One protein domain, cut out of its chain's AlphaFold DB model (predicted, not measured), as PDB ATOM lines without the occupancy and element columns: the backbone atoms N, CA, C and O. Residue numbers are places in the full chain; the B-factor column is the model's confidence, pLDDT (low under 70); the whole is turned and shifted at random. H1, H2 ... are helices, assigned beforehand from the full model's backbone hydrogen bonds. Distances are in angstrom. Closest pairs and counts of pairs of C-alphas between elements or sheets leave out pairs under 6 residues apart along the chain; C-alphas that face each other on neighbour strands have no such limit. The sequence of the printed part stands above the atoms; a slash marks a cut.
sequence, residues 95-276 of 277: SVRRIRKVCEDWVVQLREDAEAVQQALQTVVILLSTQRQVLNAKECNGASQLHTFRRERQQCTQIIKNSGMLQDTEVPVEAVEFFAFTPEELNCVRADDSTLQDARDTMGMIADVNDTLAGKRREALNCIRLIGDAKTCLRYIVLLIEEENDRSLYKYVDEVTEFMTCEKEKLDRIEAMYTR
ATOM      1  N   SER A  95       7.462 -47.599 -52.015       72.25
ATOM      2  CA  SER A  95       7.061 -46.495 -51.139       72.25
ATOM      3  C   SER A  95       7.814 -46.511 -49.806       72.25
ATOM      4  O   SER A  95       8.376 -45.493 -49.419       72.25
ATOM      5  N   VAL A  96       7.940 -47.673 -49.160       72.56
ATOM      6  CA  VAL A  96       8.624 -47.808 -47.857       72.56
ATOM      7  C   VAL A  96      10.116 -47.477 -47.960       72.56
ATOM      8  O   VAL A  96      10.692 -46.890 -47.049       72.56
ATOM      9  N   ARG A  97      10.758 -47.811 -49.089       77.06
ATOM     10  CA  ARG A  97      12.168 -47.449 -49.327       77.06
ATOM     11  C   ARG A  97      12.370 -45.940 -49.482       77.06
ATOM     12  O   ARG A  97      13.389 -45.431 -49.032       77.06
ATOM     13  N   ARG A  98      11.416 -45.243 -50.108       83.00
ATOM     14  CA  ARG A  98      11.461 -43.781 -50.254       83.00
ATOM     15  C   ARG A  98      11.260 -43.081 -48.915       83.00
ATOM     16  O   ARG A  98      12.075 -42.234 -48.585       83.00
ATOM     17  N   ILE A  99      10.259 -43.498 -48.137       83.88
ATOM     18  CA  ILE A  99       9.999 -42.955 -46.791       83.88
ATOM     19  C   ILE A  99      11.232 -43.112 -45.904       83.88
ATOM     20  O   ILE A  99      11.678 -42.143 -45.303       83.88
ATOM     21  N   ARG A 100      11.846 -44.304 -45.903       84.94
ATOM     22  CA  ARG A 100      13.095 -44.537 -45.172       84.94
ATOM     23  C   ARG A 100      14.176 -43.536 -45.562       84.94
ATOM     24  O   ARG A 100      14.740 -42.918 -44.677       84.94
ATOM     25  N   LYS A 101      14.458 -43.382 -46.859       87.06
ATOM     26  CA  LYS A 101      15.511 -42.469 -47.316       87.06
ATOM     27  C   LYS A 101      15.234 -41.028 -46.873       87.06
ATOM     28  O   LYS A 101      16.124 -40.394 -46.336       87.06
ATOM     29  N   VAL A 102      13.997 -40.556 -47.030       88.44
ATOM     30  CA  VAL A 102      13.591 -39.213 -46.578       88.44
ATOM     31  C   VAL A 102      13.805 -39.045 -45.072       88.44
ATOM     32  O   VAL A 102      14.342 -38.030 -44.646       88.44
ATOM     33  N   CYS A 103      13.446 -40.049 -44.268       89.12
ATOM     34  CA  CYS A 103      13.673 -40.013 -42.823       89.12
ATOM     35  C   CYS A 103      15.167 -40.029 -42.474       89.12
ATOM     36  O   CYS A 103      15.579 -39.371 -41.529       89.12
ATOM     37  N   GLU A 104      15.987 -40.771 -43.220       89.56
ATOM     38  CA  GLU A 104      17.439 -40.793 -43.025       89.56
ATOM     39  C   GLU A 104      18.081 -39.449 -43.378       89.56
ATOM     40  O   GLU A 104      18.884 -38.955 -42.592       89.56
ATOM     41  N   ASP A 105      17.690 -38.845 -44.501       91.75
ATOM     42  CA  ASP A 105      18.152 -37.518 -44.921       91.75
ATOM     43  C   ASP A 105      17.719 -36.444 -43.898       91.75
ATOM     44  O   ASP A 105      18.504 -35.568 -43.541       91.75
ATOM     45  N   TRP A 106      16.503 -36.556 -43.347       94.69
ATOM     46  CA  TRP A 106      16.022 -35.674 -42.279       94.69
ATOM     47  C   TRP A 106      16.838 -35.800 -40.987       94.69
ATOM     48  O   TRP A 106      17.158 -34.782 -40.383       94.69
ATOM     49  N   VAL A 107      17.221 -37.013 -40.567       93.12
ATOM     50  CA  VAL A 107      18.085 -37.190 -39.381       93.12
ATOM     51  C   VAL A 107      19.452 -36.533 -39.588       93.12
ATOM     52  O   VAL A 107      19.978 -35.929 -38.657       93.12
ATOM     53  N   VAL A 108      20.012 -36.609 -40.800       94.00
ATOM     54  CA  VAL A 108      21.271 -35.922 -41.128       94.00
ATOM     55  C   VAL A 108      21.106 -34.408 -41.002       94.00
ATOM     56  O   VAL A 108      21.885 -33.786 -40.284       94.00
ATOM     57  N   GLN A 109      20.062 -33.831 -41.605       95.00
ATOM     58  CA  GLN A 109      19.778 -32.397 -41.485       95.00
ATOM     59  C   GLN A 109      19.591 -31.976 -40.024       95.00
ATOM     60  O   GLN A 109      20.149 -30.983 -39.576       95.00
ATOM     61  N   LEU A 110      18.838 -32.761 -39.256       95.00
ATOM     62  CA  LEU A 110      18.575 -32.492 -37.850       95.00
ATOM     63  C   LEU A 110      19.866 -32.479 -37.015       95.00
ATOM     64  O   LEU A 110      19.990 -31.693 -36.079       95.00
ATOM     65  N   ARG A 111      20.836 -33.333 -37.352       94.50
ATOM     66  CA  ARG A 111      22.155 -33.337 -36.715       94.50
ATOM     67  C   ARG A 111      22.952 -32.079 -37.060       94.50
ATOM     68  O   ARG A 111      23.549 -31.488 -36.163       94.50
ATOM     69  N   GLU A 112      22.953 -31.673 -38.326       95.56
ATOM     70  CA  GLU A 112      23.608 -30.436 -38.772       95.56
ATOM     71  C   GLU A 112      22.993 -29.205 -38.093       95.56
ATOM     72  O   GLU A 112      23.716 -28.340 -37.597       95.56
ATOM     73  N   ASP A 113      21.664 -29.165 -37.977       94.81
ATOM     74  CA  ASP A 113      20.944 -28.106 -37.272       94.81
ATOM     75  C   ASP A 113      21.296 -28.086 -35.778       94.81
ATOM     76  O   ASP A 113      21.519 -27.018 -35.203       94.81
ATOM     77  N   ALA A 114      21.376 -29.257 -35.134       95.00
ATOM     78  CA  ALA A 114      21.783 -29.367 -33.735       95.00
ATOM     79  C   ALA A 114      23.195 -28.820 -33.517       95.00
ATOM     80  O   ALA A 114      23.402 -28.003 -32.617       95.00
ATOM     81  N   GLU A 115      24.143 -29.205 -34.371       94.69
ATOM     82  CA  GLU A 115      25.512 -28.704 -34.324       94.69
ATOM     83  C   GLU A 115      25.558 -27.183 -34.523       94.69
ATOM     84  O   GLU A 115      26.160 -26.473 -33.714       94.69
ATOM     85  N   ALA A 116      24.864 -26.658 -35.535       94.81
ATOM     86  CA  ALA A 116      24.845 -25.229 -35.833       94.81
ATOM     87  C   ALA A 116      24.267 -24.393 -34.676       94.81
ATOM     88  O   ALA A 116      24.834 -23.360 -34.307       94.81
ATOM     89  N   VAL A 117      23.160 -24.836 -34.070       95.75
ATOM     90  CA  VAL A 117      22.532 -24.134 -32.937       95.75
ATOM     91  C   VAL A 117      23.428 -24.196 -31.695       95.75
ATOM     92  O   VAL A 117      23.588 -23.186 -31.003       95.75
ATOM     93  N   GLN A 118      24.045 -25.346 -31.410       95.00
ATOM     94  CA  GLN A 118      24.977 -25.480 -30.288       95.00
ATOM     95  C   GLN A 118      26.217 -24.596 -30.465       95.00
ATOM     96  O   GLN A 118      26.604 -23.892 -29.530       95.00
ATOM     97  N   GLN A 119      26.803 -24.570 -31.664       94.44
ATOM     98  CA  GLN A 119      27.940 -23.705 -31.986       94.44
ATOM     99  C   GLN A 119      27.583 -22.223 -31.854       94.44
ATOM    100  O   GLN A 119      28.375 -21.442 -31.321       94.44
ATOM    101  N   ALA A 120      26.386 -21.823 -32.287       95.69
ATOM    102  CA  ALA A 120      25.906 -20.459 -32.110       95.69
ATOM    103  C   ALA A 120      25.794 -20.093 -30.625       95.69
ATOM    104  O   ALA A 120      26.328 -19.065 -30.204       95.69
ATOM    105  N   LEU A 121      25.175 -20.956 -29.813       96.50
ATOM    106  CA  LEU A 121      25.062 -20.743 -28.372       96.50
ATOM    107  C   LEU A 121      26.437 -20.636 -27.700       96.50
ATOM    108  O   LEU A 121      26.677 -19.695 -26.944       96.50
ATOM    109  N   GLN A 122      27.354 -21.551 -28.014       95.31
ATOM    110  CA  GLN A 122      28.714 -21.528 -27.485       95.31
ATOM    111  C   GLN A 122      29.443 -20.235 -27.874       95.31
ATOM    112  O   GLN A 122      30.076 -19.598 -27.033       95.31
ATOM    113  N   THR A 123      29.324 -19.812 -29.131       95.06
ATOM    114  CA  THR A 123      29.965 -18.593 -29.639       95.06
ATOM    115  C   THR A 123      29.452 -17.351 -28.914       95.06
ATOM    116  O   THR A 123      30.247 -16.503 -28.507       95.06
ATOM    117  N   VAL A 124      28.138 -17.250 -28.694       96.31
ATOM    118  CA  VAL A 124      27.524 -16.137 -27.954       96.31
ATOM    119  C   VAL A 124      27.994 -16.116 -26.501       96.31
ATOM    120  O   VAL A 124      28.369 -15.063 -25.986       96.31
ATOM    121  N   VAL A 125      28.020 -17.274 -25.840       96.19
ATOM    122  CA  VAL A 125      28.504 -17.408 -24.458       96.19
ATOM    123  C   VAL A 125      29.967 -16.977 -24.335       96.19
ATOM    124  O   VAL A 125      30.305 -16.205 -23.433       96.19
ATOM    125  N   ILE A 126      30.826 -17.411 -25.263       94.81
ATOM    126  CA  ILE A 126      32.237 -17.007 -25.309       94.81
ATOM    127  C   ILE A 126      32.349 -15.496 -25.514       94.81
ATOM    128  O   ILE A 126      33.026 -14.837 -24.730       94.81
ATOM    129  N   LEU A 127      31.646 -14.935 -26.504       95.00
ATOM    130  CA  LEU A 127      31.644 -13.496 -26.783       95.00
ATOM    131  C   LEU A 127      31.303 -12.686 -25.524       95.00
ATOM    132  O   LEU A 127      32.043 -11.777 -25.146       95.00
ATOM    133  N   LEU A 128      30.208 -13.035 -24.846       95.50
ATOM    134  CA  LEU A 128      29.747 -12.333 -23.647       95.50
ATOM    135  C   LEU A 128      30.736 -12.468 -22.485       95.50
ATOM    136  O   LEU A 128      30.994 -11.489 -21.777       95.50
ATOM    137  N   SER A 129      31.327 -13.649 -22.318       93.44
ATOM    138  CA  SER A 129      32.339 -13.913 -21.294       93.44
ATOM    139  C   SER A 129      33.614 -13.103 -21.540       93.44
ATOM    140  O   SER A 129      34.124 -12.460 -20.621       93.44
ATOM    141  N   THR A 130      34.101 -13.057 -22.783       92.25
ATOM    142  CA  THR A 130      35.272 -12.261 -23.175       92.25
ATOM    143  C   THR A 130      35.019 -10.772 -22.966       92.25
ATOM    144  O   THR A 130      35.837 -10.092 -22.349       92.25
ATOM    145  N   GLN A 131      33.862 -10.259 -23.394       92.19
ATOM    146  CA  GLN A 131      33.500  -8.857 -23.170       92.19
ATOM    147  C   GLN A 131      33.465  -8.513 -21.672       92.19
ATOM    148  O   GLN A 131      33.990  -7.476 -21.265       92.19
ATOM    149  N   ARG A 132      32.915  -9.395 -20.826       91.06
ATOM    150  CA  ARG A 132      32.914  -9.221 -19.364       91.06
ATOM    151  C   ARG A 132      34.329  -9.162 -18.789       91.06
ATOM    152  O   ARG A 132      34.603  -8.315 -17.943       91.06
ATOM    153  N   GLN A 133      35.225 -10.043 -19.234       90.12
ATOM    154  CA  GLN A 133      36.622 -10.049 -18.791       90.12
ATOM    155  C   GLN A 133      37.328  -8.736 -19.142       90.12
ATOM    156  O   GLN A 133      38.002  -8.163 -18.288       90.12
ATOM    157  N   VAL A 134      37.117  -8.226 -20.358       89.06
ATOM    158  CA  VAL A 134      37.688  -6.949 -20.805       89.06
ATOM    159  C   VAL A 134      37.151  -5.775 -19.984       89.06
ATOM    160  O   VAL A 134      37.930  -4.916 -19.579       89.06
ATOM    161  N   LEU A 135      35.851  -5.752 -19.671       86.31
ATOM    162  CA  LEU A 135      35.256  -4.705 -18.826       86.31
ATOM    163  C   LEU A 135      35.767  -4.738 -17.377       86.31
ATOM    164  O   LEU A 135      35.832  -3.698 -16.728       86.31
ATOM    165  N   ASN A 136      36.130  -5.918 -16.873       85.31
ATOM    166  CA  ASN A 136      36.689  -6.080 -15.532       85.31
ATOM    167  C   ASN A 136      38.199  -5.784 -15.464       85.31
ATOM    168  O   ASN A 136      38.755  -5.686 -14.367       85.31
ATOM    169  N   ALA A 137      38.880  -5.652 -16.607       85.12
ATOM    170  CA  ALA A 137      40.295  -5.314 -16.656       85.12
ATOM    171  C   ALA A 137      40.510  -3.825 -16.320       85.12
ATOM    172  O   ALA A 137      39.863  -2.939 -16.875       85.12
ATOM    173  N   LYS A 138      41.455  -3.540 -15.413       64.12
ATOM    174  CA  LYS A 138      41.699  -2.194 -14.848       64.12
ATOM    175  C   LYS A 138      42.183  -1.140 -15.856       64.12
ATOM    176  O   LYS A 138      42.204   0.039 -15.523       64.12
ATOM    177  N   GLU A 139      42.582  -1.548 -17.057       66.06
ATOM    178  CA  GLU A 139      43.242  -0.694 -18.058       66.06
ATOM    179  C   GLU A 139      42.290  -0.180 -19.151       66.06
ATOM    180  O   GLU A 139      42.704   0.511 -20.081       66.06
ATOM    181  N   CYS A 140      40.998  -0.495 -19.056       61.62
ATOM    182  CA  CYS A 140      40.038  -0.192 -20.105       61.62
ATOM    183  C   CYS A 140      39.357   1.168 -19.936       61.62
ATOM    184  O   CYS A 140      38.837   1.514 -18.874       61.62
ATOM    185  N   ASN A 141      39.258   1.912 -21.043       71.62
ATOM    186  CA  ASN A 141      38.405   3.092 -21.143       71.62
ATOM    187  C   ASN A 141      36.928   2.645 -21.206       71.62
ATOM    188  O   ASN A 141      36.332   2.527 -22.282       71.62
ATOM    189  N   GLY A 142      36.374   2.306 -20.036       70.75
ATOM    190  CA  GLY A 142      35.172   1.480 -19.889       70.75
ATOM    191  C   GLY A 142      33.920   2.005 -20.594       70.75
ATOM    192  O   GLY A 142      33.135   1.208 -21.096       70.75
ATOM    193  N   ALA A 143      33.746   3.325 -20.716       76.25
ATOM    194  CA  ALA A 143      32.556   3.905 -21.348       76.25
ATOM    195  C   ALA A 143      32.506   3.681 -22.873       76.25
ATOM    196  O   ALA A 143      31.462   3.320 -23.414       76.25
ATOM    197  N   SER A 144      33.639   3.852 -23.567       80.44
ATOM    198  CA  SER A 144      33.719   3.651 -25.023       80.44
ATOM    199  C   SER A 144      33.563   2.171 -25.388       80.44
ATOM    200  O   SER A 144      32.825   1.814 -26.306       80.44
ATOM    201  N   GLN A 145      34.192   1.289 -24.609       84.06
ATOM    202  CA  GLN A 145      34.098  -0.153 -24.825       84.06
ATOM    203  C   GLN A 145      32.706  -0.708 -24.530       84.06
ATOM    204  O   GLN A 145      32.216  -1.532 -25.297       84.06
ATOM    205  N   LEU A 146      32.034  -0.225 -23.479       85.44
ATOM    206  CA  LEU A 146      30.671  -0.648 -23.157       85.44
ATOM    207  C   LEU A 146      29.708  -0.363 -24.316       85.44
ATOM    208  O   LEU A 146      28.896  -1.216 -24.669       85.44
ATOM    209  N   HIS A 147      29.821   0.810 -24.942       88.00
ATOM    210  CA  HIS A 147      28.997   1.157 -26.097       88.00
ATOM    211  C   HIS A 147      29.283   0.250 -27.307       88.00
ATOM    212  O   HIS A 147      28.352  -0.220 -27.964       88.00
ATOM    213  N   THR A 148      30.557  -0.045 -27.579       91.56
ATOM    214  CA  THR A 148      30.952  -0.979 -28.645       91.56
ATOM    215  C   THR A 148      30.407  -2.384 -28.392       91.56
ATOM    216  O   THR A 148      29.751  -2.945 -29.266       91.56
ATOM    217  N   PHE A 149      30.562  -2.917 -27.178       93.62
ATOM    218  CA  PHE A 149      30.052  -4.242 -26.819       93.62
ATOM    219  C   PHE A 149      28.532  -4.326 -26.889       93.62
ATOM    220  O   PHE A 149      27.999  -5.324 -27.373       93.62
ATOM    221  N   ARG A 150      27.813  -3.275 -26.482       92.19
ATOM    222  CA  ARG A 150      26.356  -3.209 -26.666       92.19
ATOM    223  C   ARG A 150      25.975  -3.291 -28.140       92.19
ATOM    224  O   ARG A 150      25.107  -4.084 -28.491       92.19
ATOM    225  N   ARG A 151      26.649  -2.535 -29.012       94.12
ATOM    226  CA  ARG A 151      26.406  -2.598 -30.462       94.12
ATOM    227  C   ARG A 151      26.669  -3.998 -31.021       94.12
ATOM    228  O   ARG A 151      25.841  -4.505 -31.771       94.12
ATOM    229  N   GLU A 152      27.776  -4.626 -30.637       95.06
ATOM    230  CA  GLU A 152      28.115  -5.992 -31.060       95.06
ATOM    231  C   GLU A 152      27.058  -7.011 -30.618       95.06
ATOM    232  O   GLU A 152      26.640  -7.850 -31.414       95.06
ATOM    233  N   ARG A 153      26.567  -6.916 -29.376       95.31
ATOM    234  CA  ARG A 153      25.491  -7.785 -28.864       95.31
ATOM    235  C   ARG A 153      24.195  -7.623 -29.640       95.31
ATOM    236  O   ARG A 153      23.557  -8.621 -29.974       95.31
ATOM    237  N   GLN A 154      23.818  -6.383 -29.946       95.06
ATOM    238  CA  GLN A 154      22.627  -6.100 -30.743       95.06
ATOM    239  C   GLN A 154      22.772  -6.648 -32.166       95.06
ATOM    240  O   GLN A 154      21.867  -7.303 -32.679       95.06
ATOM    241  N   GLN A 155      23.943  -6.478 -32.782       95.50
ATOM    242  CA  GLN A 155      24.230  -7.055 -34.092       95.50
ATOM    243  C   GLN A 155      24.170  -8.590 -34.067       95.50
ATOM    244  O   GLN A 155      23.564  -9.194 -34.950       95.50
ATOM    245  N   CYS A 156      24.754  -9.226 -33.049       94.50
ATOM    246  CA  CYS A 156      24.710 -10.675 -32.870       94.50
ATOM    247  C   CYS A 156      23.267 -11.182 -32.721       94.50
ATOM    248  O   CYS A 156      22.854 -12.109 -33.417       94.50
ATOM    249  N   THR A 157      22.469 -10.502 -31.896       93.75
ATOM    250  CA  THR A 157      21.039 -10.785 -31.719       93.75
ATOM    251  C   THR A 157      20.282 -10.679 -33.040       93.75
ATOM    252  O   THR A 157      19.502 -11.569 -33.382       93.75
ATOM    253  N   GLN A 158      20.551  -9.638 -33.830       94.81
ATOM    254  CA  GLN A 158      19.918  -9.462 -35.132       94.81
ATOM    255  C   GLN A 158      20.284 -10.586 -36.110       94.81
ATOM    256  O   GLN A 158      19.412 -11.069 -36.829       94.81
ATOM    257  N   ILE A 159      21.545 -11.031 -36.126       94.81
ATOM    258  CA  ILE A 159      21.993 -12.157 -36.959       94.81
ATOM    259  C   ILE A 159      21.250 -13.439 -36.567       94.81
ATOM    260  O   ILE A 159      20.723 -14.125 -37.441       94.81
ATOM    261  N   ILE A 160      21.153 -13.734 -35.269       94.00
ATOM    262  CA  ILE A 160      20.466 -14.928 -34.752       94.00
ATOM    263  C   ILE A 160      18.971 -14.908 -35.097       94.00
ATOM    264  O   ILE A 160      18.399 -15.938 -35.452       94.00
ATOM    265  N   LYS A 161      18.320 -13.742 -35.014       91.94
ATOM    266  CA  LYS A 161      16.907 -13.599 -35.388       91.94
ATOM    267  C   LYS A 161      16.699 -13.751 -36.896       91.94
ATOM    268  O   LYS A 161      15.802 -14.475 -37.322       91.94
ATOM    269  N   ASN A 162      17.535 -13.094 -37.699       93.94
ATOM    270  CA  ASN A 162      17.392 -13.067 -39.156       93.94
ATOM    271  C   ASN A 162      17.743 -14.396 -39.828       93.94
ATOM    272  O   ASN A 162      17.248 -14.663 -40.918       93.94
ATOM    273  N   SER A 163      18.582 -15.224 -39.205       91.94
ATOM    274  CA  SER A 163      18.951 -16.535 -39.746       91.94
ATOM    275  C   SER A 163      17.817 -17.563 -39.686       91.94
ATOM    276  O   SER A 163      17.949 -18.638 -40.259       91.94
ATOM    277  N   GLY A 164      16.723 -17.275 -38.973       91.44
ATOM    278  CA  GLY A 164      15.666 -18.253 -38.712       91.44
ATOM    279  C   GLY A 164      16.063 -19.321 -37.689       91.44
ATOM    280  O   GLY A 164      15.255 -20.185 -37.371       91.44
ATOM    281  N   MET A 165      17.260 -19.235 -37.100       92.31
ATOM    282  CA  MET A 165      17.765 -20.215 -36.135       92.31
ATOM    283  C   MET A 165      16.861 -20.369 -34.908       92.31
ATOM    284  O   MET A 165      16.807 -21.438 -34.319       92.31
ATOM    285  N   LEU A 166      16.124 -19.326 -34.517       93.56
ATOM    286  CA  LEU A 166      15.193 -19.386 -33.385       93.56
ATOM    287  C   LEU A 166      13.772 -19.814 -33.763       93.56
ATOM    288  O   LEU A 166      12.900 -19.779 -32.895       93.56
ATOM    289  N   GLN A 167      13.509 -20.189 -35.016       92.50
ATOM    290  CA  GLN A 167      12.221 -20.768 -35.409       92.50
ATOM    291  C   GLN A 167      12.052 -22.151 -34.778       92.50
ATOM    292  O   GLN A 167      13.036 -22.809 -34.431       92.50
ATOM    293  N   ASP A 168      10.810 -22.584 -34.585       89.69
ATOM    294  CA  ASP A 168      10.542 -23.908 -34.029       89.69
ATOM    295  C   ASP A 168      10.990 -25.001 -35.006       89.69
ATOM    296  O   ASP A 168      10.897 -24.851 -36.222       89.69
ATOM    297  N   THR A 169      11.544 -26.086 -34.465       88.75
ATOM    298  CA  THR A 169      11.932 -27.244 -35.275       88.75
ATOM    299  C   THR A 169      10.700 -28.100 -35.518       88.75
ATOM    300  O   THR A 169      10.126 -28.641 -34.574       88.75
ATOM    301  N   GLU A 170      10.304 -28.242 -36.777       90.75
ATOM    302  CA  GLU A 170       9.192 -29.105 -37.165       90.75
ATOM    303  C   GLU A 170       9.667 -30.551 -37.357       90.75
ATOM    304  O   GLU A 170      10.703 -30.813 -37.972       90.75
ATOM    305  N   VAL A 171       8.893 -31.506 -36.837       91.44
ATOM    306  CA  VAL A 171       9.128 -32.940 -37.039       91.44
ATOM    307  C   VAL A 171       8.167 -33.435 -38.123       91.44
ATOM    308  O   VAL A 171       6.953 -33.371 -37.912       91.44
ATOM    309  N   PRO A 172       8.661 -33.929 -39.276       92.31
ATOM    310  CA  PRO A 172       7.807 -34.421 -40.353       92.31
ATOM    311  C   PRO A 172       6.910 -35.572 -39.896       92.31
ATOM    312  O   PRO A 172       7.353 -36.455 -39.156       92.31
ATOM    313  N   VAL A 173       5.670 -35.614 -40.390       89.81
ATOM    314  CA  VAL A 173       4.704 -36.678 -40.056       89.81
ATOM    315  C   VAL A 173       5.260 -38.051 -40.436       89.81
ATOM    316  O   VAL A 173       5.146 -39.002 -39.668       89.81
ATOM    317  N   GLU A 174       5.954 -38.142 -41.568       89.25
ATOM    318  CA  GLU A 174       6.603 -39.365 -42.030       89.25
ATOM    319  C   GLU A 174       7.665 -39.859 -41.045       89.25
ATOM    320  O   GLU A 174       7.804 -41.066 -40.861       89.25
ATOM    321  N   ALA A 175       8.395 -38.949 -40.392       89.00
ATOM    322  CA  ALA A 175       9.384 -39.300 -39.380       89.00
ATOM    323  C   ALA A 175       8.708 -39.786 -38.090       89.00
ATOM    324  O   ALA A 175       9.154 -40.779 -37.514       89.00
ATOM    325  N   VAL A 176       7.603 -39.151 -37.676       89.31
ATOM    326  CA  VAL A 176       6.791 -39.602 -36.532       89.31
ATOM    327  C   VAL A 176       6.269 -41.018 -36.762       89.31
ATOM    328  O   VAL A 176       6.421 -41.871 -35.891       89.31
ATOM    329  N   GLU A 177       5.713 -41.297 -37.942       87.06
ATOM    330  CA  GLU A 177       5.203 -42.625 -38.300       87.06
ATOM    331  C   GLU A 177       6.325 -43.662 -38.449       87.06
ATOM    332  O   GLU A 177       6.190 -44.797 -37.992       87.06
ATOM    333  N   PHE A 178       7.441 -43.288 -39.083       86.69
ATOM    334  CA  PHE A 178       8.551 -44.199 -39.365       86.69
ATOM    335  C   PHE A 178       9.330 -44.598 -38.108       86.69
ATOM    336  O   PHE A 178       9.717 -45.760 -37.975       86.69
ATOM    337  N   PHE A 179       9.565 -43.652 -37.194       86.00
ATOM    338  CA  PHE A 179      10.271 -43.893 -35.933       86.00
ATOM    339  C   PHE A 179       9.343 -44.217 -34.757       86.00
ATOM    340  O   PHE A 179       9.840 -44.587 -33.688       86.00
ATOM    341  N   ALA A 180       8.026 -44.095 -34.954       87.38
ATOM    342  CA  ALA A 180       7.010 -44.239 -33.918       87.38
ATOM    343  C   ALA A 180       7.340 -43.380 -32.683       87.38
ATOM    344  O   ALA A 180       7.483 -43.893 -31.570       87.38
ATOM    345  N   PHE A 181       7.540 -42.075 -32.892       86.94
ATOM    346  CA  PHE A 181       7.717 -41.136 -31.782       86.94
ATOM    347  C   PHE A 181       6.398 -40.948 -31.039       86.94
ATOM    348  O   PHE A 181       5.354 -40.751 -31.665       86.94
ATOM    349  N   THR A 182       6.444 -40.974 -29.710       87.00
ATOM    350  CA  THR A 182       5.284 -40.600 -28.901       87.00
ATOM    351  C   THR A 182       5.235 -39.082 -28.709       87.00
ATOM    352  O   THR A 182       6.272 -38.407 -28.757       87.00
ATOM    353  N   PRO A 183       4.045 -38.504 -28.471       86.12
ATOM    354  CA  PRO A 183       3.930 -37.088 -28.142       86.12
ATOM    355  C   PRO A 183       4.791 -36.684 -26.939       86.12
ATOM    356  O   PRO A 183       5.351 -35.595 -26.926       86.12
ATOM    357  N   GLU A 184       4.925 -37.542 -25.929       85.12
ATOM    358  CA  GLU A 184       5.705 -37.274 -24.717       85.12
ATOM    359  C   GLU A 184       7.202 -37.135 -25.021       85.12
ATOM    360  O   GLU A 184       7.850 -36.226 -24.498       85.12
ATOM    361  N   GLU A 185       7.734 -37.984 -25.908       85.56
ATOM    362  CA  GLU A 185       9.132 -37.925 -26.346       85.56
ATOM    363  C   GLU A 185       9.430 -36.640 -27.124       85.56
ATOM    364  O   GLU A 185      10.464 -36.007 -26.905       85.56
ATOM    365  N   LEU A 186       8.510 -36.224 -28.001       86.56
ATOM    366  CA  LEU A 186       8.648 -34.985 -28.771       86.56
ATOM    367  C   LEU A 186       8.477 -33.735 -27.897       86.56
ATOM    368  O   LEU A 186       9.134 -32.724 -28.130       86.56
ATOM    369  N   ASN A 187       7.658 -33.818 -26.848       81.44
ATOM    370  CA  ASN A 187       7.481 -32.748 -25.865       81.44
ATOM    371  C   ASN A 187       8.626 -32.658 -24.845       81.44
ATOM    372  O   ASN A 187       8.525 -31.898 -23.881       81.44
ATOM    373  N   CYS A 188       9.713 -33.412 -25.036       66.38
ATOM    374  CA  CYS A 188      10.915 -33.358 -24.204       66.38
ATOM    375  C   CYS A 188      10.661 -33.625 -22.709       66.38
ATOM    376  O   CYS A 188      11.511 -33.302 -21.872       66.38
ATOM    377  N   VAL A 189       9.538 -34.263 -22.354       60.88
ATOM    378  CA  VAL A 189       9.372 -34.839 -21.017       60.88
ATOM    379  C   VAL A 189      10.478 -35.873 -20.892       60.88
ATOM    380  O   VAL A 189      10.583 -36.747 -21.750       60.88
ATOM    381  N   ARG A 190      11.366 -35.728 -19.895       54.94
ATOM    382  CA  ARG A 190      12.460 -36.682 -19.673       54.94
ATOM    383  C   ARG A 190      11.853 -38.053 -19.387       54.94
ATOM    384  O   ARG A 190      11.574 -38.391 -18.246       54.94
ATOM    385  N   ALA A 191      11.626 -38.816 -20.441       50.62
ATOM    386  CA  ALA A 191      11.435 -40.235 -20.359       50.62
ATOM    387  C   ALA A 191      12.827 -40.772 -20.007       50.62
ATOM    388  O   ALA A 191      13.786 -40.541 -20.751       50.62
ATOM    389  N   ASP A 192      12.976 -41.340 -18.809       50.91
ATOM    390  CA  ASP A 192      14.221 -41.987 -18.403       50.91
ATOM    391  C   ASP A 192      14.630 -42.973 -19.503       50.91
ATOM    392  O   ASP A 192      13.760 -43.622 -20.089       50.91
ATOM    393  N   ASP A 193      15.928 -43.104 -19.799       49.19
ATOM    394  CA  ASP A 193      16.441 -43.939 -20.902       49.19
ATOM    395  C   ASP A 193      15.918 -45.396 -20.873       49.19
ATOM    396  O   ASP A 193      15.967 -46.096 -21.885       49.19
ATOM    397  N   SER A 194      15.357 -45.848 -19.741       46.16
ATOM    398  CA  SER A 194      14.644 -47.121 -19.593       46.16
ATOM    399  C   SER A 194      13.356 -47.229 -20.419       46.16
ATOM    400  O   SER A 194      13.012 -48.322 -20.853       46.16
ATOM    401  N   THR A 195      12.653 -46.125 -20.678       48.06
ATOM    402  CA  THR A 195      11.386 -46.102 -21.441       48.06
ATOM    403  C   THR A 195      11.584 -46.193 -22.955       48.06
ATOM    404  O   THR A 195      10.686 -46.634 -23.670       48.06
ATOM    405  N   LEU A 196      12.784 -45.876 -23.458       50.00
ATOM    406  CA  LEU A 196      13.140 -46.079 -24.868       50.00
ATOM    407  C   LEU A 196      13.214 -47.568 -25.244       50.00
ATOM    408  O   LEU A 196      13.132 -47.908 -26.426       50.00
ATOM    409  N   GLN A 197      13.367 -48.456 -24.255       47.50
ATOM    410  CA  GLN A 197      13.409 -49.900 -24.465       47.50
ATOM    411  C   GLN A 197      12.007 -50.499 -24.675       47.50
ATOM    412  O   GLN A 197      11.868 -51.433 -25.461       47.50
ATOM    413  N   ASP A 198      10.965 -49.927 -24.064       45.34
ATOM    414  CA  ASP A 198       9.596 -50.471 -24.105       45.34
ATOM    415  C   ASP A 198       8.886 -50.234 -25.453       45.34
ATOM    416  O   ASP A 198       7.993 -50.988 -25.853       45.34
ATOM    417  N   ALA A 199       9.335 -49.248 -26.238       48.84
ATOM    418  CA  ALA A 199       8.854 -49.051 -27.610       48.84
ATOM    419  C   ALA A 199       9.232 -50.221 -28.548       48.84
ATOM    420  O   ALA A 199       8.600 -50.410 -29.591       48.84
ATOM    421  N   ARG A 200      10.234 -51.033 -28.170       50.44
ATOM    422  CA  ARG A 200      10.703 -52.206 -28.929       50.44
ATOM    423  C   ARG A 200       9.675 -53.345 -28.935       50.44
ATOM    424  O   ARG A 200       9.610 -54.084 -29.916       50.44
ATOM    425  N   ASP A 201       8.842 -53.435 -27.898       45.03
ATOM    426  CA  ASP A 201       7.908 -54.552 -27.698       45.03
ATOM    427  C   ASP A 201       6.506 -54.287 -28.265       45.03
ATOM    428  O   ASP A 201       5.740 -55.218 -28.523       45.03
ATOM    429  N   THR A 202       6.169 -53.022 -28.536       46.84
ATOM    430  CA  THR A 202       4.826 -52.647 -29.012       46.84
ATOM    431  C   THR A 202       4.664 -52.829 -30.530       46.84
ATOM    432  O   THR A 202       3.545 -52.950 -31.033       46.84
ATOM    433  N   MET A 203       5.762 -52.924 -31.287       46.47
ATOM    434  CA  MET A 203       5.730 -53.110 -32.739       46.47
ATOM    435  C   MET A 203       6.385 -54.430 -33.141       46.47
ATOM    436  O   MET A 203       7.581 -54.515 -33.398       46.47
ATOM    437  N   GLY A 204       5.561 -55.473 -33.272       43.28
ATOM    438  CA  GLY A 204       5.911 -56.763 -33.879       43.28
ATOM    439  C   GLY A 204       6.229 -56.677 -35.381       43.28
ATOM    440  O   GLY A 204       5.660 -57.413 -36.186       43.28
ATOM    441  N   MET A 205       7.124 -55.775 -35.782       43.28
ATOM    442  CA  MET A 205       7.572 -55.556 -37.152       43.28
ATOM    443  C   MET A 205       9.102 -55.662 -37.226       43.28
ATOM    444  O   MET A 205       9.833 -54.701 -37.034       43.28
ATOM    445  N   ILE A 206       9.549 -56.856 -37.635       44.31
ATOM    446  CA  ILE A 206      10.828 -57.127 -38.318       44.31
ATOM    447  C   ILE A 206      12.077 -56.977 -37.432       44.31
ATOM    448  O   ILE A 206      12.829 -56.013 -37.519       44.31
ATOM    449  N   ALA A 207      12.362 -58.043 -36.681       43.84
ATOM    450  CA  ALA A 207      13.497 -58.212 -35.773       43.84
ATOM    451  C   ALA A 207      14.914 -58.211 -36.406       43.84
ATOM    452  O   ALA A 207      15.873 -58.544 -35.723       43.84
ATOM    453  N   ASP A 208      15.074 -57.838 -37.679       41.78
ATOM    454  CA  ASP A 208      16.312 -58.077 -38.450       41.78
ATOM    455  C   ASP A 208      16.953 -56.785 -39.012       41.78
ATOM    456  O   ASP A 208      17.788 -56.814 -39.912       41.78
ATOM    457  N   VAL A 209      16.524 -55.610 -38.525       47.16
ATOM    458  CA  VAL A 209      17.042 -54.272 -38.923       47.16
ATOM    459  C   VAL A 209      17.371 -53.413 -37.680       47.16
ATOM    460  O   VAL A 209      17.411 -52.185 -37.730       47.16
ATOM    461  N   ASN A 210      17.559 -54.059 -36.527       55.62
ATOM    462  CA  ASN A 210      17.114 -53.506 -35.245       55.62
ATOM    463  C   ASN A 210      18.114 -52.686 -34.422       55.62
ATOM    464  O   ASN A 210      17.695 -52.106 -33.419       55.62
ATOM    465  N   ASP A 211      19.373 -52.562 -34.846       59.66
ATOM    466  CA  ASP A 211      20.348 -51.729 -34.125       59.66
ATOM    467  C   ASP A 211      20.588 -50.384 -34.819       59.66
ATOM    468  O   ASP A 211      20.597 -49.342 -34.166       59.66
ATOM    469  N   THR A 212      20.663 -50.353 -36.154       72.38
ATOM    470  CA  THR A 212      20.858 -49.095 -36.897       72.38
ATOM    471  C   THR A 212      19.624 -48.194 -36.845       72.38
ATOM    472  O   THR A 212      19.758 -46.980 -36.726       72.38
ATOM    473  N   LEU A 213      18.413 -48.762 -36.913       78.81
ATOM    474  CA  LEU A 213      17.178 -47.973 -36.849       78.81
ATOM    475  C   LEU A 213      16.930 -47.418 -35.440       78.81
ATOM    476  O   LEU A 213      16.590 -46.247 -35.299       78.81
ATOM    477  N   ALA A 214      17.151 -48.237 -34.408       79.06
ATOM    478  CA  ALA A 214      17.062 -47.804 -33.014       79.06
ATOM    479  C   ALA A 214      18.117 -46.733 -32.687       79.06
ATOM    480  O   ALA A 214      17.807 -45.757 -32.005       79.06
ATOM    481  N   GLY A 215      19.330 -46.876 -33.233       82.19
ATOM    482  CA  GLY A 215      20.375 -45.856 -33.166       82.19
ATOM    483  C   GLY A 215      19.920 -44.524 -33.764       82.19
ATOM    484  O   GLY A 215      19.936 -43.519 -33.063       82.19
ATOM    485  N   LYS A 216      19.411 -44.533 -35.004       85.56
ATOM    486  CA  LYS A 216      18.899 -43.323 -35.678       85.56
ATOM    487  C   LYS A 216      17.718 -42.687 -34.950       85.56
ATOM    488  O   LYS A 216      17.632 -41.469 -34.866       85.56
ATOM    489  N   ARG A 217      16.818 -43.501 -34.393       88.25
ATOM    490  CA  ARG A 217      15.700 -43.021 -33.574       88.25
ATOM    491  C   ARG A 217      16.195 -42.273 -32.335       88.25
ATOM    492  O   ARG A 217      15.728 -41.174 -32.050       88.25
ATOM    493  N   ARG A 218      17.127 -42.879 -31.591       85.56
ATOM    494  CA  ARG A 218      17.721 -42.280 -30.389       85.56
ATOM    495  C   ARG A 218      18.482 -41.004 -30.736       85.56
ATOM    496  O   ARG A 218      18.332 -40.005 -30.044       85.56
ATOM    497  N   GLU A 219      19.262 -41.041 -31.810       87.56
ATOM    498  CA  GLU A 219      19.996 -39.891 -32.332       87.56
ATOM    499  C   GLU A 219      19.053 -38.736 -32.677       87.56
ATOM    500  O   GLU A 219      19.288 -37.614 -32.236       87.56
ATOM    501  N   ALA A 220      17.949 -39.011 -33.376       91.31
ATOM    502  CA  ALA A 220      16.955 -38.002 -33.724       91.31
ATOM    503  C   ALA A 220      16.336 -37.342 -32.482       91.31
ATOM    504  O   ALA A 220      16.305 -36.117 -32.389       91.31
ATOM    505  N   LEU A 221      15.903 -38.130 -31.491       90.62
ATOM    506  CA  LEU A 221      15.372 -37.580 -30.237       90.62
ATOM    507  C   LEU A 221      16.416 -36.764 -29.478       90.62
ATOM    508  O   LEU A 221      16.095 -35.705 -28.942       90.62
ATOM    509  N   ASN A 222      17.666 -37.226 -29.448       89.31
ATOM    510  CA  ASN A 222      18.747 -36.473 -28.831       89.31
ATOM    511  C   ASN A 222      18.955 -35.127 -29.538       89.31
ATOM    512  O   ASN A 222      19.004 -34.096 -28.876       89.31
ATOM    513  N   CYS A 223      18.993 -35.110 -30.872       92.12
ATOM    514  CA  CYS A 223      19.143 -33.874 -31.638       92.12
ATOM    515  C   CYS A 223      17.963 -32.914 -31.419       92.12
ATOM    516  O   CYS A 223      18.197 -31.732 -31.188       92.12
ATOM    517  N   ILE A 224      16.714 -33.404 -31.401       92.62
ATOM    518  CA  ILE A 224      15.527 -32.583 -31.082       92.62
ATOM    519  C   ILE A 224      15.694 -31.896 -29.721       92.62
ATOM    520  O   ILE A 224      15.482 -30.687 -29.613       92.62
ATOM    521  N   ARG A 225      16.113 -32.646 -28.695       90.06
ATOM    522  CA  ARG A 225      16.316 -32.118 -27.336       90.06
ATOM    523  C   ARG A 225      17.443 -31.093 -27.294       90.06
ATOM    524  O   ARG A 225      17.236 -29.996 -26.788       90.06
ATOM    525  N   LEU A 226      18.596 -31.411 -27.885       91.06
ATOM    526  CA  LEU A 226      19.741 -30.499 -27.957       91.06
ATOM    527  C   LEU A 226      19.381 -29.186 -28.658       91.06
ATOM    528  O   LEU A 226      19.747 -28.113 -28.181       91.06
ATOM    529  N   ILE A 227      18.630 -29.263 -29.760       94.44
ATOM    530  CA  ILE A 227      18.129 -28.081 -30.457       94.44
ATOM    531  C   ILE A 227      17.183 -27.285 -29.552       94.44
ATOM    532  O   ILE A 227      17.333 -26.070 -29.442       94.44
ATOM    533  N   GLY A 228      16.220 -27.948 -28.909       93.06
ATOM    534  CA  GLY A 228      15.249 -27.308 -28.020       93.06
ATOM    535  C   GLY A 228      15.911 -26.572 -26.854       93.06
ATOM    536  O   GLY A 228      15.632 -25.389 -26.630       93.06
ATOM    537  N   ASP A 229      16.838 -27.235 -26.164       91.56
ATOM    538  CA  ASP A 229      17.594 -26.669 -25.047       91.56
ATOM    539  C   ASP A 229      18.430 -25.472 -25.515       91.56
ATOM    540  O   ASP A 229      18.336 -24.375 -24.954       91.56
ATOM    541  N   ALA A 230      19.192 -25.633 -26.601       94.44
ATOM    542  CA  ALA A 230      20.067 -24.577 -27.089       94.44
ATOM    543  C   ALA A 230      19.288 -23.362 -27.630       94.44
ATOM    544  O   ALA A 230      19.642 -22.220 -27.321       94.44
ATOM    545  N   LYS A 231      18.183 -23.577 -28.363       95.75
ATOM    546  CA  LYS A 231      17.282 -22.496 -28.807       95.75
ATOM    547  C   LYS A 231      16.642 -21.779 -27.621       95.75
ATOM    548  O   LYS A 231      16.511 -20.558 -27.664       95.75
ATOM    549  N   THR A 232      16.266 -22.496 -26.562       94.88
ATOM    550  CA  THR A 232      15.711 -21.890 -25.340       94.88
ATOM    551  C   THR A 232      16.732 -20.972 -24.672       94.88
ATOM    552  O   THR A 232      16.414 -19.816 -24.382       94.88
ATOM    553  N   CYS A 233      17.978 -21.433 -24.527       96.62
ATOM    554  CA  CYS A 233      19.067 -20.612 -24.004       96.62
ATOM    555  C   CYS A 233      19.318 -19.367 -24.863       96.62
ATOM    556  O   CYS A 233      19.393 -18.256 -24.338       96.62
ATOM    557  N   LEU A 234      19.391 -19.529 -26.188       97.19
ATOM    558  CA  LEU A 234      19.580 -18.411 -27.114       97.19
ATOM    559  C   LEU A 234      18.434 -17.396 -27.036       97.19
ATOM    560  O   LEU A 234      18.697 -16.197 -26.981       97.19
ATOM    561  N   ARG A 235      17.174 -17.851 -26.993       96.88
ATOM    562  CA  ARG A 235      15.998 -16.974 -26.853       96.88
ATOM    563  C   ARG A 235      16.076 -16.138 -25.577       96.88
ATOM    564  O   ARG A 235      15.792 -14.944 -25.625       96.88
ATOM    565  N   TYR A 236      16.494 -16.733 -24.459       97.50
ATOM    566  CA  TYR A 236      16.618 -16.001 -23.200       97.50
ATOM    567  C   TYR A 236      17.811 -15.035 -23.193       97.50
ATOM    568  O   TYR A 236      17.667 -13.901 -22.749       97.50
ATOM    569  N   ILE A 237      18.960 -15.418 -23.761       97.19
ATOM    570  CA  ILE A 237      20.096 -14.497 -23.941       97.19
ATOM    571  C   ILE A 237      19.688 -13.288 -24.788       97.19
ATOM    572  O   ILE A 237      19.967 -12.151 -24.413       97.19
ATOM    573  N   VAL A 238      19.001 -13.531 -25.905       96.81
ATOM    574  CA  VAL A 238      18.467 -12.485 -26.782       96.81
ATOM    575  C   VAL A 238      17.540 -11.548 -26.010       96.81
ATOM    576  O   VAL A 238      17.740 -10.339 -26.063       96.81
ATOM    577  N   LEU A 239      16.594 -12.091 -25.237       96.75
ATOM    578  CA  LEU A 239      15.699 -11.293 -24.398       96.75
ATOM    579  C   LEU A 239      16.487 -10.388 -23.435       96.75
ATOM    580  O   LEU A 239      16.234  -9.191 -23.364       96.75
ATOM    581  N   LEU A 240      17.484 -10.936 -22.738       97.19
ATOM    582  CA  LEU A 240      18.292 -10.186 -21.773       97.19
ATOM    583  C   LEU A 240      19.153  -9.091 -22.423       97.19
ATOM    584  O   LEU A 240      19.393  -8.056 -21.800       97.19
ATOM    585  N   ILE A 241      19.614  -9.305 -23.660       96.00
ATOM    586  CA  ILE A 241      20.314  -8.284 -24.456       96.00
ATOM    587  C   ILE A 241      19.353  -7.153 -24.844       96.00
ATOM    588  O   ILE A 241      19.724  -5.984 -24.756       96.00
ATOM    589  N   GLU A 242      18.129  -7.482 -25.259       94.38
ATOM    590  CA  GLU A 242      17.111  -6.499 -25.654       94.38
ATOM    591  C   GLU A 242      16.577  -5.683 -24.473       94.38
ATOM    592  O   GLU A 242      16.320  -4.492 -24.618       94.38
ATOM    593  N   GLU A 243      16.473  -6.295 -23.295       95.25
ATOM    594  CA  GLU A 243      16.100  -5.622 -22.045       95.25
ATOM    595  C   GLU A 243      17.242  -4.792 -21.430       95.25
ATOM    596  O   GLU A 243      17.062  -4.176 -20.379       95.25
ATOM    597  N   GLU A 244      18.430  -4.793 -22.045       92.12
ATOM    598  CA  GLU A 244      19.655  -4.176 -21.519       92.12
ATOM    599  C   GLU A 244      20.002  -4.621 -20.079       92.12
ATOM    600  O   GLU A 244      20.608  -3.883 -19.295       92.12
ATOM    601  N   ASN A 245      19.641  -5.855 -19.709       93.31
ATOM    602  CA  ASN A 245      19.810  -6.373 -18.353       93.31
ATOM    603  C   ASN A 245      21.151  -7.104 -18.184       93.31
ATOM    604  O   ASN A 245      21.208  -8.323 -18.009       93.31
ATOM    605  N   ASP A 246      22.243  -6.339 -18.196       91.56
ATOM    606  CA  ASP A 246      23.615  -6.865 -18.143       91.56
ATOM    607  C   ASP A 246      23.867  -7.780 -16.924       91.56
ATOM    608  O   ASP A 246      24.577  -8.783 -17.023       91.56
ATOM    609  N   ARG A 247      23.265  -7.483 -15.763       92.81
ATOM    610  CA  ARG A 247      23.449  -8.292 -14.546       92.81
ATOM    611  C   ARG A 247      22.849  -9.689 -14.699       92.81
ATOM    612  O   ARG A 247      23.517 -10.670 -14.371       92.81
ATOM    613  N   SER A 248      21.601  -9.772 -15.155       96.50
ATOM    614  CA  SER A 248      20.936 -11.056 -15.394       96.50
ATOM    615  C   SER A 248      21.576 -11.799 -16.560       96.50
ATOM    616  O   SER A 248      21.734 -13.013 -16.472       96.50
ATOM    617  N   LEU A 249      22.007 -11.078 -17.601       96.38
ATOM    618  CA  LEU A 249      22.709 -11.639 -18.753       96.38
ATOM    619  C   LEU A 249      23.959 -12.399 -18.324       96.38
ATOM    620  O   LEU A 249      24.080 -13.584 -18.613       96.38
ATOM    621  N   TYR A 250      24.867 -11.752 -17.590       95.38
ATOM    622  CA  TYR A 250      26.097 -12.418 -17.169       95.38
ATOM    623  C   TYR A 250      25.847 -13.557 -16.188       95.38
ATOM    624  O   TYR A 250      26.510 -14.583 -16.290       95.38
ATOM    625  N   LYS A 251      24.877 -13.412 -15.276       96.25
ATOM    626  CA  LYS A 251      24.502 -14.505 -14.375       96.25
ATOM    627  C   LYS A 251      24.018 -15.726 -15.165       96.25
ATOM    628  O   LYS A 251      24.442 -16.838 -14.885       96.25
ATOM    629  N   TYR A 252      23.159 -15.514 -16.158       97.25
ATOM    630  CA  TYR A 252      22.652 -16.603 -16.982       97.25
ATOM    631  C   TYR A 252      23.746 -17.227 -17.857       97.25
ATOM    632  O   TYR A 252      23.806 -18.442 -17.994       97.25
ATOM    633  N   VAL A 253      24.652 -16.415 -18.409       96.12
ATOM    634  CA  VAL A 253      25.822 -16.913 -19.150       96.12
ATOM    635  C   VAL A 253      26.703 -17.800 -18.268       96.12
ATOM    636  O   VAL A 253      27.171 -18.832 -18.748       96.12
ATOM    637  N   ASP A 254      26.894 -17.452 -16.992       94.69
ATOM    638  CA  ASP A 254      27.630 -18.292 -16.039       94.69
ATOM    639  C   ASP A 254      26.916 -19.646 -15.834       94.69
ATOM    640  O   ASP A 254      27.548 -20.693 -15.965       94.69
ATOM    641  N   GLU A 255      25.595 -19.638 -15.609       94.62
ATOM    642  CA  GLU A 255      24.771 -20.854 -15.449       94.62
ATOM    643  C   GLU A 255      24.826 -21.761 -16.698       94.62
ATOM    644  O   GLU A 255      24.995 -22.978 -16.596       94.62
ATOM    645  N   VAL A 256      24.735 -21.173 -17.895       93.88
ATOM    646  CA  VAL A 256      24.832 -21.901 -19.171       93.88
ATOM    647  C   VAL A 256      26.236 -22.474 -19.382       93.88
ATOM    648  O   VAL A 256      26.375 -23.607 -19.841       93.88
ATOM    649  N   THR A 257      27.279 -21.718 -19.031       92.81
ATOM    650  CA  THR A 257      28.673 -22.177 -19.132       92.81
ATOM    651  C   THR A 257      28.912 -23.377 -18.220       92.81
ATOM    652  O   THR A 257      29.457 -24.385 -18.668       92.81
ATOM    653  N   GLU A 258      28.453 -23.303 -16.968       89.50
ATOM    654  CA  GLU A 258      28.547 -24.407 -16.010       89.50
ATOM    655  C   GLU A 258      27.851 -25.661 -16.551       89.50
ATOM    656  O   GLU A 258      28.457 -26.736 -16.597       89.50
ATOM    657  N   PHE A 259      26.626 -25.515 -17.067       85.31
ATOM    658  CA  PHE A 259      25.884 -26.617 -17.673       85.31
ATOM    659  C   PHE A 259      26.652 -27.275 -18.832       85.31
ATOM    660  O   PHE A 259      26.821 -28.496 -18.842       85.31
ATOM    661  N   MET A 260      27.188 -26.485 -19.770       83.12
ATOM    662  CA  MET A 260      27.969 -27.012 -20.900       83.12
ATOM    663  C   MET A 260      29.242 -27.735 -20.455       83.12
ATOM    664  O   MET A 260      29.584 -28.780 -21.010       83.12
ATOM    665  N   THR A 261      29.954 -27.194 -19.464       81.12
ATOM    666  CA  THR A 261      31.175 -27.827 -18.944       81.12
ATOM    667  C   THR A 261      30.878 -29.136 -18.220       81.12
ATOM    668  O   THR A 261      31.568 -30.125 -18.451       81.12
ATOM    669  N   CYS A 262      29.807 -29.187 -17.422       73.19
ATOM    670  CA  CYS A 262      29.396 -30.394 -16.711       73.19
ATOM    671  C   CYS A 262      28.999 -31.522 -17.675       73.19
ATOM    672  O   CYS A 262      29.395 -32.670 -17.481       73.19
ATOM    673  N   GLU A 263      28.248 -31.209 -18.735       69.44
ATOM    674  CA  GLU A 263      27.877 -32.197 -19.756       69.44
ATOM    675  C   GLU A 263      29.101 -32.706 -20.531       69.44
ATOM    676  O   GLU A 263      29.242 -33.913 -20.735       69.44
ATOM    677  N   LYS A 264      30.042 -31.818 -20.875       69.69
ATOM    678  CA  LYS A 264      31.301 -32.212 -21.516       69.69
ATOM    679  C   LYS A 264      32.119 -33.166 -20.640       69.69
ATOM    680  O   LYS A 264      32.547 -34.214 -21.111       69.69
ATOM    681  N   GLU A 265      32.271 -32.860 -19.354       68.94
ATOM    682  CA  GLU A 265      33.001 -33.728 -18.421       68.94
ATOM    683  C   GLU A 265      32.356 -35.110 -18.253       68.94
ATOM    684  O   GLU A 265      33.061 -36.101 -18.050       68.94
ATOM    685  N   LYS A 266      31.021 -35.208 -18.318       65.75
ATOM    686  CA  LYS A 266      30.325 -36.503 -18.279       65.75
ATOM    687  C   LYS A 266      30.639 -37.337 -19.517       65.75
ATOM    688  O   LYS A 266      30.922 -38.525 -19.373       65.75
ATOM    689  N   LEU A 267      30.619 -36.726 -20.701       63.62
ATOM    690  CA  LEU A 267      30.943 -37.402 -21.958       63.62
ATOM    691  C   LEU A 267      32.400 -37.883 -21.977       63.62
ATOM    692  O   LEU A 267      32.639 -39.062 -22.234       63.62
ATOM    693  N   ASP A 268      33.344 -37.026 -21.578       69.50
ATOM    694  CA  ASP A 268      34.772 -37.365 -21.515       69.50
ATOM    695  C   ASP A 268      35.035 -38.539 -20.543       69.50
ATOM    696  O   ASP A 268      35.850 -39.426 -20.810       69.50
ATOM    697  N   ARG A 269      34.316 -38.601 -19.411       65.62
ATOM    698  CA  ARG A 269      34.411 -39.721 -18.453       65.62
ATOM    699  C   ARG A 269      33.871 -41.030 -19.018       65.62
ATOM    700  O   ARG A 269      34.443 -42.081 -18.734       65.62
ATOM    701  N   ILE A 270      32.785 -40.980 -19.787       65.19
ATOM    702  CA  ILE A 270      32.208 -42.160 -20.437       65.19
ATOM    703  C   ILE A 270      33.187 -42.693 -21.493       65.19
ATOM    704  O   ILE A 270      33.509 -43.880 -21.484       65.19
ATOM    705  N   GLU A 271      33.741 -41.824 -22.340       63.06
ATOM    706  CA  GLU A 271      34.735 -42.200 -23.354       63.06
ATOM    707  C   GLU A 271      36.012 -42.798 -22.729       63.06
ATOM    708  O   GLU A 271      36.532 -43.821 -23.191       63.06
ATOM    709  N   ALA A 272      36.474 -42.239 -21.606       65.94
ATOM    710  CA  ALA A 272      37.608 -42.772 -20.851       65.94
ATOM    711  C   ALA A 272      37.353 -44.170 -20.245       65.94
ATOM    712  O   ALA A 272      38.302 -44.925 -20.025       65.94
ATOM    713  N   MET A 273      36.096 -44.533 -19.960       61.09
ATOM    714  CA  MET A 273      35.744 -45.884 -19.503       61.09
ATOM    715  C   MET A 273      35.758 -46.897 -20.650       61.09
ATOM    716  O   MET A 273      36.226 -48.016 -20.457       61.09
ATOM    717  N   TYR A 274      35.301 -46.508 -21.843       57.06
ATOM    718  CA  TYR A 274      35.275 -47.391 -23.014       57.06
ATOM    719  C   TYR A 274      36.653 -47.619 -23.648       57.06
ATOM    720  O   TYR A 274      36.873 -48.659 -24.255       57.06
ATOM    721  N   THR A 275      37.593 -46.689 -23.488       65.62
ATOM    722  CA  THR A 275      38.967 -46.808 -24.019       65.62
ATOM    723  C   THR A 275      39.925 -47.595 -23.116       65.62
ATOM    724  O   THR A 275      41.049 -47.886 -23.522       65.62
ATOM    725  N   ARG A 276      39.504 -47.943 -21.892       54.41
ATOM    726  CA  ARG A 276      40.275 -48.755 -20.928       54.41
ATOM    727  C   ARG A 276      39.834 -50.225 -20.847       54.41
ATOM    728  O   ARG A 276      40.402 -50.957 -20.037       54.41
TER     729      ARG A 276
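AT A GLANCE: This is residues 95 to 276 of the 277 residues of an uncharacterized protein of Trypanosoma congolense (strain IL3000) (UniProt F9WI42). Two long helices, H1 and H6, pack on each other as the core of an elongated, loose body; each forms a helical hairpin with the helix that follows it in the chain, H1 with H2 and H6 with H7, and residues 261 to 276, of which 261 to 274 belong to H7, stick out as a free arm. H1, H2 and H6 make an up-and-down bundle, each helix running against the one before it in the chain, while the short H3 packs on H1 near its first residues. The printed part has 182 residues with seven named helices, H1 to H7 in order, and no named strand; the class is all helix. It is loose, with a radius of gyration of the C-alphas of 20.6 A, and spans 69 by 42 by 24 A.

HOW THE PARTS SIT: H1, residues 95 to 136, touches H2, residues 142 to 162, with residues 124 to 135 alone, in a hairpin at a shallow tilt of 9 degrees, opposite ways; their closest C-alphas, of Leu 135 and Gly 142, are 6.3 A apart. H3, residues 173 to 179, touches H1 about perpendicular, at 84 degrees, with the C-alphas of Cys 103 and Ala 175 closest at 5.5 A. H6, residues 212 to 242, touches H1 the same way at a shallow tilt of 34 degrees, only just short of steep, closest at the C-alphas of Ala 114 and Ile 227, 5.1 A. H6 also touches H2 at a steep tilt of 43 degrees, closest at the C-alphas of Thr 157 and Val 238, 5.8 A. H4, residues 183 to 186, only just touches H6, with 3 pairs of C-alphas within 8 A, the closest those of Leu 186 and Leu 221, 7.4 A. H5, residues 199 to 202, touches no helix. H7, residues 246 to 274, forms a hairpin with H6 at a shallow tilt of 21 degrees, with the C-alphas of Leu 240 and Leu 249 closest at 5.5 A. H7 touches H1 at a steep tilt of 55 degrees, closest at the C-alphas of Val 125 and Val 253, 6.0 A; H2 and H7 are apart. In H1, H2, H3, H6 and H7 every O i to N i+4 pair is within hydrogen-bond range; H4 and H5 are too short for such a pair.

IN THESE COORDINATES: H1 begins at C-alpha 95 (7.061, -46.495, -51.139) and is 61.5 A long. H2 is 30.0 A long, H6 44.2 A and H7 42.5 A. H7 ends at C-alpha 274 (35.275, -47.391, -23.014).

THE WHOLE: The C-alphas of Asn 141 and Gly 204, the two farthest apart, are 69.3 A apart. The printed part has no cut. The link from H4 to H5, residues 187 to 198, is long. Mean pLDDT of the printed part is 82.6; residues 138 to 140, 188 to 211 and 263 to 276 are under 70.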